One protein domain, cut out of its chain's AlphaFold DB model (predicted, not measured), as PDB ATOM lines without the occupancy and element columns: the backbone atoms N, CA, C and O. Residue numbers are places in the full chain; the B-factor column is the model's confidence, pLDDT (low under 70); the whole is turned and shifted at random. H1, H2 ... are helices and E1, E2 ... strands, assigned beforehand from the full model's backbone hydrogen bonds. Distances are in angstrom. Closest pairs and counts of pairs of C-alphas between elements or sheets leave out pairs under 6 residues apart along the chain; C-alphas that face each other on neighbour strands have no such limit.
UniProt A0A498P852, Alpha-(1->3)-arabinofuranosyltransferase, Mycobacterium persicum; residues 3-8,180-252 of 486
ATOM      1  N   PRO A   3      31.562   9.205  44.202       90.50
ATOM      2  CA  PRO A   3      32.313  10.353  44.680       90.50
ATOM      3  C   PRO A   3      32.460  10.322  46.206       90.50
ATOM      4  O   PRO A   3      31.502  10.049  46.926       90.50
ATOM      5  N   THR A   4      33.640  10.694  46.687       90.88
ATOM      6  CA  THR A   4      33.893  11.046  48.085       90.88
ATOM      7  C   THR A   4      34.493  12.441  48.105       90.88
ATOM      8  O   THR A   4      35.432  12.718  47.359       90.88
ATOM      9  N   VAL A   5      33.956  13.329  48.937       95.38
ATOM     10  CA  VAL A   5      34.485  14.684  49.117       95.38
ATOM     11  C   VAL A   5      34.843  14.874  50.579       95.38
ATOM     12  O   VAL A   5      34.082  14.492  51.467       95.38
ATOM     13  N   TRP A   6      35.998  15.479  50.822       97.75
ATOM     14  CA  TRP A   6      36.400  15.961  52.134       97.75
ATOM     15  C   TRP A   6      36.339  17.476  52.135       97.75
ATOM     16  O   TRP A   6      36.770  18.134  51.183       97.75
ATOM     17  N   VAL A   7      35.796  18.027  53.210       97.94
ATOM     18  CA  VAL A   7      35.704  19.465  53.421       97.94
ATOM     19  C   VAL A   7      36.374  19.847  54.731       97.94
ATOM     20  O   VAL A   7      36.422  19.054  55.664       97.94
ATOM     21  N   ARG A   8      36.876  21.075  54.813       97.69
ATOM     22  CA  ARG A   8      37.381  21.673  56.051       97.69
ATOM     23  C   ARG A   8      36.542  22.880  56.444       97.69
ATOM     24  O   ARG A   8      35.975  23.523  55.559       97.69
ATOM     25  N   ILE A 180      27.702  17.605  65.263       96.31
ATOM     26  CA  ILE A 180      27.191  18.490  64.229       96.31
ATOM     27  C   ILE A 180      26.776  17.631  63.047       96.31
ATOM     28  O   ILE A 180      27.575  16.863  62.506       96.31
ATOM     29  N   THR A 181      25.524  17.797  62.630       96.06
ATOM     30  CA  THR A 181      25.014  17.221  61.389       96.06
ATOM     31  C   THR A 181      24.581  18.343  60.462       96.06
ATOM     32  O   THR A 181      23.729  19.150  60.827       96.06
ATOM     33  N   VAL A 182      25.156  18.375  59.263       96.25
ATOM     34  CA  VAL A 182      24.665  19.190  58.150       96.25
ATOM     35  C   VAL A 182      23.906  18.252  57.228       96.25
ATOM     36  O   VAL A 182      24.475  17.286  56.714       96.25
ATOM     37  N   ASP A 183      22.606  18.490  57.087       95.62
ATOM     38  CA  ASP A 183      21.725  17.633  56.302       95.62
ATOM     39  C   ASP A 183      21.989  17.744  54.788       95.62
ATOM     40  O   ASP A 183      22.783  18.554  54.316       95.62
ATOM     41  N   CYS A 184      21.301  16.915  54.008       95.50
ATOM     42  CA  CYS A 184      21.444  16.873  52.553       95.50
ATOM     43  C   CYS A 184      21.020  18.168  51.842       95.50
ATOM     44  O   CYS A 184      21.465  18.429  50.726       95.50
ATOM     45  N   ALA A 185      20.123  18.953  52.446       94.44
ATOM     46  CA  ALA A 185      19.610  20.175  51.837       94.44
ATOM     47  C   ALA A 185      20.611  21.331  51.970       94.44
ATOM     48  O   ALA A 185      20.698  22.165  51.071       94.44
ATOM     49  N   HIS A 186      21.376  21.352  53.064       94.50
ATOM     50  CA  HIS A 186      22.325  22.417  53.390       94.50
ATOM     51  C   HIS A 186      23.795  22.006  53.225       94.50
ATOM     52  O   HIS A 186      24.681  22.858  53.281       94.50
ATOM     53  N   GLY A 187      24.072  20.715  53.047       94.69
ATOM     54  CA  GLY A 187      25.423  20.194  52.886       94.69
ATOM     55  C   GLY A 187      26.020  20.443  51.498       94.69
ATOM     56  O   GLY A 187      25.361  20.983  50.603       94.69
ATOM     57  N   PRO A 188      27.291  20.051  51.293       96.94
ATOM     58  CA  PRO A 188      27.960  20.225  50.015       96.94
ATOM     59  C   PRO A 188      27.216  19.556  48.855       96.94
ATOM     60  O   PRO A 188      26.647  18.469  48.995       96.94
ATOM     61  N   VAL A 189      27.288  20.172  47.678       96.81
ATOM     62  CA  VAL A 189      26.688  19.645  46.446       96.81
ATOM     63  C   VAL A 189      27.777  19.364  45.424       96.81
ATOM     64  O   VAL A 189      28.593  20.233  45.114       96.81
ATOM     65  N   ILE A 190      27.778  18.150  44.880       95.81
ATOM     66  CA  ILE A 190      28.682  17.725  43.811       95.81
ATOM     67  C   ILE A 190      27.902  17.754  42.499       95.81
ATOM     68  O   ILE A 190      26.906  17.050  42.366       95.81
ATOM     69  N   ALA A 191      28.351  18.533  41.522       94.94
ATOM     70  CA  ALA A 191      27.777  18.561  40.184       94.94
ATOM     71  C   ALA A 191      28.770  17.983  39.171       94.94
ATOM     72  O   ALA A 191      29.891  18.472  39.031       94.94
ATOM     73  N   VAL A 192      28.367  16.921  38.474       93.88
ATOM     74  CA  VAL A 192      29.191  16.263  37.451       93.88
ATOM     75  C   VAL A 192      28.303  15.556  36.430       93.88
ATOM     76  O   VAL A 192      27.299  14.942  36.790       93.88
ATOM     77  N   ALA A 193      28.649  15.660  35.142       90.75
ATOM     78  CA  ALA A 193      27.902  15.050  34.032       90.75
ATOM     79  C   ALA A 193      26.381  15.354  34.050       90.75
ATOM     80  O   ALA A 193      25.558  14.495  33.737       90.75
ATOM     81  N   GLY A 194      25.997  16.571  34.454       88.75
ATOM     82  CA  GLY A 194      24.596  17.009  34.529       88.75
ATOM     83  C   GLY A 194      23.790  16.453  35.713       88.75
ATOM     84  O   GLY A 194      22.596  16.733  35.804       88.75
ATOM     85  N   ARG A 195      24.411  15.693  36.626       91.50
ATOM     86  CA  ARG A 195      23.807  15.250  37.893       91.50
ATOM     87  C   ARG A 195      24.287  16.104  39.061       91.50
ATOM     88  O   ARG A 195      25.454  16.483  39.104       91.50
ATOM     89  N   PHE A 196      23.394  16.325  40.023       93.94
ATOM     90  CA  PHE A 196      23.675  16.975  41.302       93.94
ATOM     91  C   PHE A 196      23.538  15.943  42.418       93.94
ATOM     92  O   PHE A 196      22.475  15.353  42.583       93.94
ATOM     93  N   VAL A 197      24.613  15.711  43.163       94.56
ATOM     94  CA  VAL A 197      24.647  14.790  44.299       94.56
ATOM     95  C   VAL A 197      24.745  15.611  45.571       94.56
ATOM     96  O   VAL A 197      25.773  16.230  45.851       94.56
ATOM     97  N   HIS A 198      23.654  15.612  46.327       95.62
ATOM     98  CA  HIS A 198      23.599  16.203  47.655       95.62
ATOM     99  C   HIS A 198      24.353  15.330  48.656       95.62
ATOM    100  O   HIS A 198      24.261  14.096  48.623       95.62
ATOM    101  N   THR A 199      25.095  15.969  49.553       96.06
ATOM    102  CA  THR A 199      25.866  15.286  50.590       96.06
ATOM    103  C   THR A 199      25.488  15.805  51.970       96.06
ATOM    104  O   THR A 199      25.027  16.931  52.119       96.06
ATOM    105  N   SER A 200      25.683  14.966  52.981       96.19
ATOM    106  CA  SER A 200      25.538  15.316  54.393       96.19
ATOM    107  C   SER A 200      26.887  15.228  55.094       96.19
ATOM    108  O   SER A 200      27.728  14.404  54.723       96.19
ATOM    109  N   ILE A 201      27.083  16.034  56.130       97.12
ATOM    110  CA  ILE A 201      28.279  15.993  56.977       97.12
ATOM    111  C   ILE A 201      27.852  15.580  58.379       97.12
ATOM    112  O   ILE A 201      26.872  16.099  58.905       97.12
ATOM    113  N   ARG A 202      28.617  14.678  58.993       97.12
ATOM    114  CA  ARG A 202      28.474  14.293  60.398       97.12
ATOM    115  C   ARG A 202      29.851  14.351  61.051       97.12
ATOM    116  O   ARG A 202      30.760  13.651  60.616       97.12
ATOM    117  N   THR A 203      30.015  15.234  62.028       97.38
ATOM    118  CA  THR A 203      31.297  15.519  62.694       97.38
ATOM    119  C   THR A 203      31.046  16.050  64.109       97.38
ATOM    120  O   THR A 203      29.905  16.059  64.564       97.38
ATOM    121  N   THR A 204      32.073  16.502  64.822       98.06
ATOM    122  CA  THR A 204      31.938  17.157  66.130       98.06
ATOM    123  C   THR A 204      32.391  18.609  66.074       98.06
ATOM    124  O   THR A 204      33.170  18.999  65.203       98.06
ATOM    125  N   VAL A 205      31.935  19.418  67.032       98.06
ATOM    126  CA  VAL A 205      32.456  20.781  67.220       98.06
ATOM    127  C   VAL A 205      33.974  20.764  67.419       98.06
ATOM    128  O   VAL A 205      34.670  21.575  66.819       98.06
ATOM    129  N   GLY A 206      34.493  19.815  68.206       97.38
ATOM    130  CA  GLY A 206      35.930  19.666  68.441       97.38
ATOM    131  C   GLY A 206      36.721  19.447  67.150       97.38
ATOM    132  O   GLY A 206      37.669  20.181  66.901       97.38
ATOM    133  N   ALA A 207      36.280  18.525  66.289       97.69
ATOM    134  CA  ALA A 207      36.937  18.263  65.006       97.69
ATOM    135  C   ALA A 207      36.928  19.495  64.079       97.69
ATOM    136  O   ALA A 207      37.903  19.751  63.373       97.69
ATOM    137  N   LEU A 208      35.852  20.295  64.102       97.31
ATOM    138  CA  LEU A 208      35.790  21.553  63.351       97.31
ATOM    139  C   LEU A 208      36.713  22.632  63.936       97.31
ATOM    140  O   LEU A 208      37.375  23.342  63.184       97.31
ATOM    141  N   LEU A 209      36.796  22.752  65.259       96.25
ATOM    142  CA  LEU A 209      37.727  23.680  65.908       96.25
ATOM    143  C   LEU A 209      39.192  23.305  65.637       96.25
ATOM    144  O   LEU A 209      40.019  24.189  65.435       96.25
ATOM    145  N   ASP A 210      39.498  22.009  65.556       96.00
ATOM    146  CA  ASP A 210      40.848  21.495  65.289       96.00
ATOM    147  C   ASP A 210      41.219  21.530  63.790       96.00
ATOM    148  O   ASP A 210      42.348  21.213  63.409       96.00
ATOM    149  N   GLY A 211      40.285  21.934  62.920       95.88
ATOM    150  CA  GLY A 211      40.498  22.025  61.476       95.88
ATOM    151  C   GLY A 211      40.579  20.670  60.766       95.88
ATOM    152  O   GLY A 211      41.132  20.588  59.662       95.88
ATOM    153  N   GLU A 212      40.046  19.606  61.372       96.69
ATOM    154  CA  GLU A 212      40.065  18.265  60.792       96.69
ATOM    155  C   GLU A 212      39.189  18.187  59.524       96.69
ATOM    156  O   GLU A 212      38.101  18.776  59.470       96.69
ATOM    157  N   PRO A 213      39.622  17.453  58.480       96.94
ATOM    158  CA  PRO A 213      38.773  17.176  57.328       96.94
ATOM    159  C   PRO A 213      37.526  16.374  57.723       96.94
ATOM    160  O   PRO A 213      37.621  15.255  58.227       96.94
ATOM    161  N   ALA A 214      36.345  16.903  57.413       96.62
ATOM    162  CA  ALA A 214      35.078  16.199  57.535       96.62
ATOM    163  C   ALA A 214      34.715  15.520  56.206       96.62
ATOM    164  O   ALA A 214      34.802  16.120  55.133       96.62
ATOM    165  N   THR A 215      34.285  14.260  56.266       96.81
ATOM    166  CA  THR A 215      33.831  13.537  55.071       96.81
ATOM    167  C   THR A 215      32.390  13.928  54.746       96.81
ATOM    168  O   THR A 215      31.499  13.770  55.579       96.81
ATOM    169  N   ALA A 216      32.158  14.404  53.525       96.06
ATOM    170  CA  ALA A 216      30.836  14.679  52.987       96.06
ATOM    171  C   ALA A 216      30.278  13.402  52.341       96.06
ATOM    172  O   ALA A 216      30.754  12.944  51.298       96.06
ATOM    173  N   LEU A 217      29.294  12.792  52.998       93.00
ATOM    174  CA  LEU A 217      28.698  11.525  52.588       93.00
ATOM    175  C   LEU A 217      27.557  11.770  51.593       93.00
ATOM    176  O   LEU A 217      26.628  12.505  51.937       93.00
ATOM    177  N   PRO A 218      27.568  11.144  50.402       93.31
ATOM    178  CA  PRO A 218      26.448  11.209  49.470       93.31
ATOM    179  C   PRO A 218      25.148  10.722  50.109       93.31
ATOM    180  O   PRO A 218      25.089   9.625  50.672       93.31
ATOM    181  N   CYS A 219      24.099  11.532  49.999       93.69
ATOM    182  CA  CYS A 219      22.767  11.164  50.471       93.69
ATOM    183  C   CYS A 219      22.121  10.119  49.556       93.69
ATOM    184  O   CYS A 219      21.450   9.197  50.020       93.69
ATOM    185  N   GLU A 220      22.399  10.219  48.258       89.19
ATOM    186  CA  GLU A 220      22.082   9.203  47.263       89.19
ATOM    187  C   GLU A 220      23.310   8.319  47.032       89.19
ATOM    188  O   GLU A 220      24.392   8.802  46.701       89.19
ATOM    189  N   ARG A 221      23.151   7.004  47.212       82.06
ATOM    190  CA  ARG A 221      24.251   6.028  47.076       82.06
ATOM    191  C   ARG A 221      24.394   5.463  45.664       82.06
ATOM    192  O   ARG A 221      25.222   4.581  45.441       82.06
ATOM    193  N   GLU A 222      23.572   5.921  44.725       85.19
ATOM    194  CA  GLU A 222      23.642   5.465  43.343       85.19
ATOM    195  C   GLU A 222      24.944   5.938  42.685       85.19
ATOM    196  O   GLU A 222      25.258   7.131  42.719       85.19
ATOM    197  N   PRO A 223      25.704   5.036  42.040       85.75
ATOM    198  CA  PRO A 223      26.881   5.434  41.291       85.75
ATOM    199  C   PRO A 223      26.530   6.415  40.170       85.75
ATOM    200  O   PRO A 223      25.543   6.259  39.451       85.75
ATOM    201  N   ILE A 224      27.402   7.395  39.956       87.75
ATOM    202  CA  ILE A 224      27.297   8.314  38.827       87.75
ATOM    203  C   ILE A 224      27.862   7.631  37.580       87.75
ATOM    204  O   ILE A 224      29.009   7.162  37.585       87.75
ATOM    205  N   SER A 225      27.070   7.592  36.510       89.12
ATOM    206  CA  SER A 225      27.538   7.204  35.180       89.12
ATOM    207  C   SER A 225      28.229   8.402  34.533       89.12
ATOM    208  O   SER A 225      27.585   9.415  34.267       89.12
ATOM    209  N   LEU A 226      29.544   8.311  34.330       90.12
ATOM    210  CA  LEU A 226      30.318   9.363  33.675       90.12
ATOM    211  C   LEU A 226      30.513   8.995  32.200       90.12
ATOM    212  O   LEU A 226      31.092   7.940  31.924       90.12
ATOM    213  N   PRO A 227      30.049   9.824  31.248       90.44
ATOM    214  CA  PRO A 227      30.294   9.580  29.837       90.44
ATOM    215  C   PRO A 227      31.770   9.810  29.491       90.44
ATOM    216  O   PRO A 227      32.489  10.545  30.171       90.44
ATOM    217  N   ALA A 228      32.219   9.185  28.403       91.75
ATOM    218  CA  ALA A 228      33.555   9.418  27.872       91.75
ATOM    219  C   ALA A 228      33.713  10.866  27.368       91.75
ATOM    220  O   ALA A 228      32.763  11.476  26.876       91.75
ATOM    221  N   GLY A 229      34.937  11.390  27.441       93.56
ATOM    222  CA  GLY A 229      35.283  12.737  26.983       93.56
ATOM    223  C   GLY A 229      35.516  13.724  28.125       93.56
ATOM    224  O   GLY A 229      35.625  13.341  29.288       93.56
ATOM    225  N   GLN A 230      35.629  15.006  27.783       94.06
ATOM    226  CA  GLN A 230      35.869  16.068  28.757       94.06
ATOM    227  C   GLN A 230      34.609  16.323  29.587       94.06
ATOM    228  O   GLN A 230      33.551  16.607  29.032       94.06
ATOM    229  N   GLN A 231      34.743  16.230  30.908       91.75
ATOM    230  CA  GLN A 231      33.677  16.476  31.877       91.75
ATOM    231  C   GLN A 231      34.140  17.522  32.890       91.75
ATOM    232  O   GLN A 231      35.333  17.624  33.181       91.75
ATOM    233  N   GLU A 232      33.195  18.269  33.448       93.44
ATOM    234  CA  GLU A 232      33.444  19.224  34.526       93.44
ATOM    235  C   GLU A 232      32.938  18.650  35.856       93.44
ATOM    236  O   GLU A 232      31.836  18.098  35.921       93.44
ATOM    237  N   LEU A 233      33.761  18.759  36.903       94.56
ATOM    238  CA  LEU A 233      33.413  18.432  38.284       94.56
ATOM    239  C   LEU A 233      33.377  19.735  39.079       94.56
ATOM    240  O   LEU A 233      34.413  20.369  39.279       94.56
ATOM    241  N   LEU A 234      32.196  20.101  39.558       96.62
ATOM    242  CA  LEU A 234      31.974  21.269  40.401       96.62
ATOM    243  C   LEU A 234      31.568  20.806  41.796       96.62
ATOM    244  O   LEU A 234      30.731  19.919  41.946       96.62
ATOM    245  N   ILE A 235      32.152  21.410  42.827       97.44
ATOM    246  CA  ILE A 235      31.811  21.128  44.222       97.44
ATOM    247  C   ILE A 235      31.456  22.453  44.884       97.44
ATOM    248  O   ILE A 235      32.297  23.346  44.979       97.44
ATOM    249  N   GLY A 236      30.210  22.579  45.333       97.06
ATOM    250  CA  GLY A 236      29.737  23.695  46.144       97.06
ATOM    251  C   GLY A 236      29.752  23.307  47.623       97.06
ATOM    252  O   GLY A 236      28.831  22.614  48.038       97.06
ATOM    253  N   PRO A 237      30.757  23.711  48.427       95.44
ATOM    254  CA  PRO A 237      30.922  23.243  49.810       95.44
ATOM    255  C   PRO A 237      30.014  23.923  50.850       95.44
ATOM    256  O   PRO A 237      30.032  23.518  52.006       95.44
ATOM    257  N   GLY A 238      29.252  24.955  50.476       92.56
ATOM    258  CA  GLY A 238      28.518  25.802  51.426       92.56
ATOM    259  C   GLY A 238      29.337  26.999  51.927       92.56
ATOM    260  O   GLY A 238      30.410  27.310  51.393       92.56
ATOM    261  N   ALA A 239      28.808  27.717  52.921       93.38
ATOM    262  CA  ALA A 239      29.429  28.931  53.460       93.38
ATOM    263  C   ALA A 239      30.380  28.633  54.631       93.38
ATOM    264  O   ALA A 239      31.347  29.359  54.851       93.38
ATOM    265  N   GLU A 240      30.106  27.545  55.341       95.00
ATOM    266  CA  GLU A 240      30.765  27.068  56.550       95.00
ATOM    267  C   GLU A 240      32.023  26.251  56.236       95.00
ATOM    268  O   GLU A 240      32.810  25.975  57.137       95.00
ATOM    269  N   PHE A 241      32.231  25.867  54.968       97.19
ATOM    270  CA  PHE A 241      33.282  24.933  54.573       97.19
ATOM    271  C   PHE A 241      34.057  25.348  53.312       97.19
ATOM    272  O   PHE A 241      33.643  26.186  52.504       97.19
ATOM    273  N   VAL A 242      35.214  24.723  53.126       97.44
ATOM    274  CA  VAL A 242      36.015  24.707  51.895       97.44
ATOM    275  C   VAL A 242      36.303  23.262  51.495       97.44
ATOM    276  O   VAL A 242      36.308  22.373  52.341       97.44
ATOM    277  N   VAL A 243      36.543  23.011  50.209       97.75
ATOM    278  CA  VAL A 243      36.898  21.669  49.723       97.75
ATOM    279  C   VAL A 243      38.358  21.372  50.071       97.75
ATOM    280  O   VAL A 243      39.237  22.142  49.693       97.75
ATOM    281  N   ASP A 244      38.607  20.262  50.767       97.44
ATOM    282  CA  ASP A 244      39.951  19.761  51.099       97.44
ATOM    283  C   ASP A 244      40.451  18.781  50.031       97.44
ATOM    284  O   ASP A 244      41.603  18.817  49.605       97.44
ATOM    285  N   GLY A 245      39.552  17.931  49.531       96.62
ATOM    286  CA  GLY A 245      39.862  16.982  48.474       96.62
ATOM    287  C   GLY A 245      38.620  16.294  47.932       96.62
ATOM    288  O   GLY A 245      37.560  16.286  48.557       96.62
ATOM    289  N   ALA A 246      38.758  15.691  46.756       95.12
ATOM    290  CA  ALA A 246      37.719  14.878  46.148       95.12
ATOM    291  C   ALA A 246      38.337  13.632  45.520       95.12
ATOM    292  O   ALA A 246      39.413  13.685  44.926       95.12
ATOM    293  N   GLN A 247      37.632  12.514  45.629       92.75
ATOM    294  CA  GLN A 247      37.992  11.251  45.012       92.75
ATOM    295  C   GLN A 247      36.800  10.726  44.217       92.75
ATOM    296  O   GLN A 247      35.679  10.677  44.716       92.75
ATOM    297  N   LEU A 248      37.049  10.317  42.974       90.62
ATOM    298  CA  LEU A 248      36.073   9.625  42.137       90.62
ATOM    299  C   LEU A 248      36.518   8.174  41.995       90.62
ATOM    300  O   LEU A 248      37.437   7.868  41.238       90.62
ATOM    301  N   THR A 249      35.880   7.288  42.750       88.62
ATOM    302  CA  THR A 249      36.279   5.882  42.810       88.62
ATOM    303  C   THR A 249      35.489   5.069  41.789       88.62
ATOM    304  O   THR A 249      34.253   5.092  41.768       88.62
ATOM    305  N   ALA A 250      36.205   4.349  40.926       87.25
ATOM    306  CA  ALA A 250      35.624   3.347  40.039       87.25
ATOM    307  C   ALA A 250      35.410   2.026  40.790       87.25
ATOM    308  O   ALA A 250      36.192   1.738  41.696       87.25
ATOM    309  N   PRO A 251      34.397   1.213  40.442       80.81
ATOM    310  CA  PRO A 251      34.230  -0.121  41.025       80.81
ATOM    311  C   PRO A 251      35.516  -0.963  40.972       80.81
ATOM    312  O   PRO A 251      35.867  -1.617  41.948       80.81
ATOM    313  N   GLU A 252      36.269  -0.857  39.877       81.19
ATOM    314  CA  GLU A 252      37.525  -1.572  39.632       81.19
ATOM    315  C   GLU A 252      38.681  -1.079  40.518       81.19
ATOM    316  O   GLU A 252      39.666  -1.784  40.716       81.19
TER     317      GLU A 252
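AT A GLANCE: This is residues 3 to 8 and 180 to 252 of the 486 residues of the protein "Alpha-(1->3)-arabinofuranosyltransferase" of Mycobacterium persicum (UniProt A0A498P852). One strongly twisted sheet of seven strands rolls partway round on itself, like a barrel left open between its edge strands E6 and E7. Short helix H1 is at one end of the long axis, and the loop of residues 219 to 232 reaches out to the other. The printed part has 79 residues, ordered E1, E2, E3, E4, H1, E5, E6, E7, and is mostly strand; the sheet is branched, its neighbour pairs antiparallel. It is compact, with a radius of gyration of the C-alphas of 12.9 A, yet elongated, spanning 42 by 23 by 21 A.

IN THESE COORDINATES: E1, residues 3 to 8, begins at C-alpha 3 (32.313, 10.353, 44.680) and is 16.8 A long. E2 is residues 180 to 182, E3 189 to 192, and E4 195 to 204, 29.4 A long. H1 is residues 205 to 209, E5 214 to 218 and E6 233 to 236. E7, residues 241 to 249, is 22.6 A long, bends by 57 degrees at residue 244 and ends at C-alpha 249 (36.279, 5.882, 42.810).

HOW THE PARTS SIT: E1 has E7 on one side, with N 6 and O 245 2.9 A apart, and E5 on the other, with N 7 and O 214 2.9 A apart. E4 pairs with E5 (N 200 and O 217, 2.8 A), with E2 (N 182 and O 201, 2.9 A) and, in a hairpin, with E3 (N 190 and O 197, 2.9 A). E6 is E3's other neighbour, with N 191 and O 234 2.8 A apart. The closest C-alphas of E6 and E7, Ile 235 and Val 243, are 7.5 A apart. H1 only grazes the sheet, with residues 205 to 208; its O i to N i+4 pair is within hydrogen-bond range.

THE WHOLE: The C-alphas of Gly 206 and Gly 229, the two farthest apart, are 42.0 A apart. Residues 9 to 179 are not printed, and C-alphas 8 and 180 are 13.4 A apart across this cut. The link from E5 to E6 is long. Mean pLDDT of the printed part is 93.9, and no printed residue is under 70.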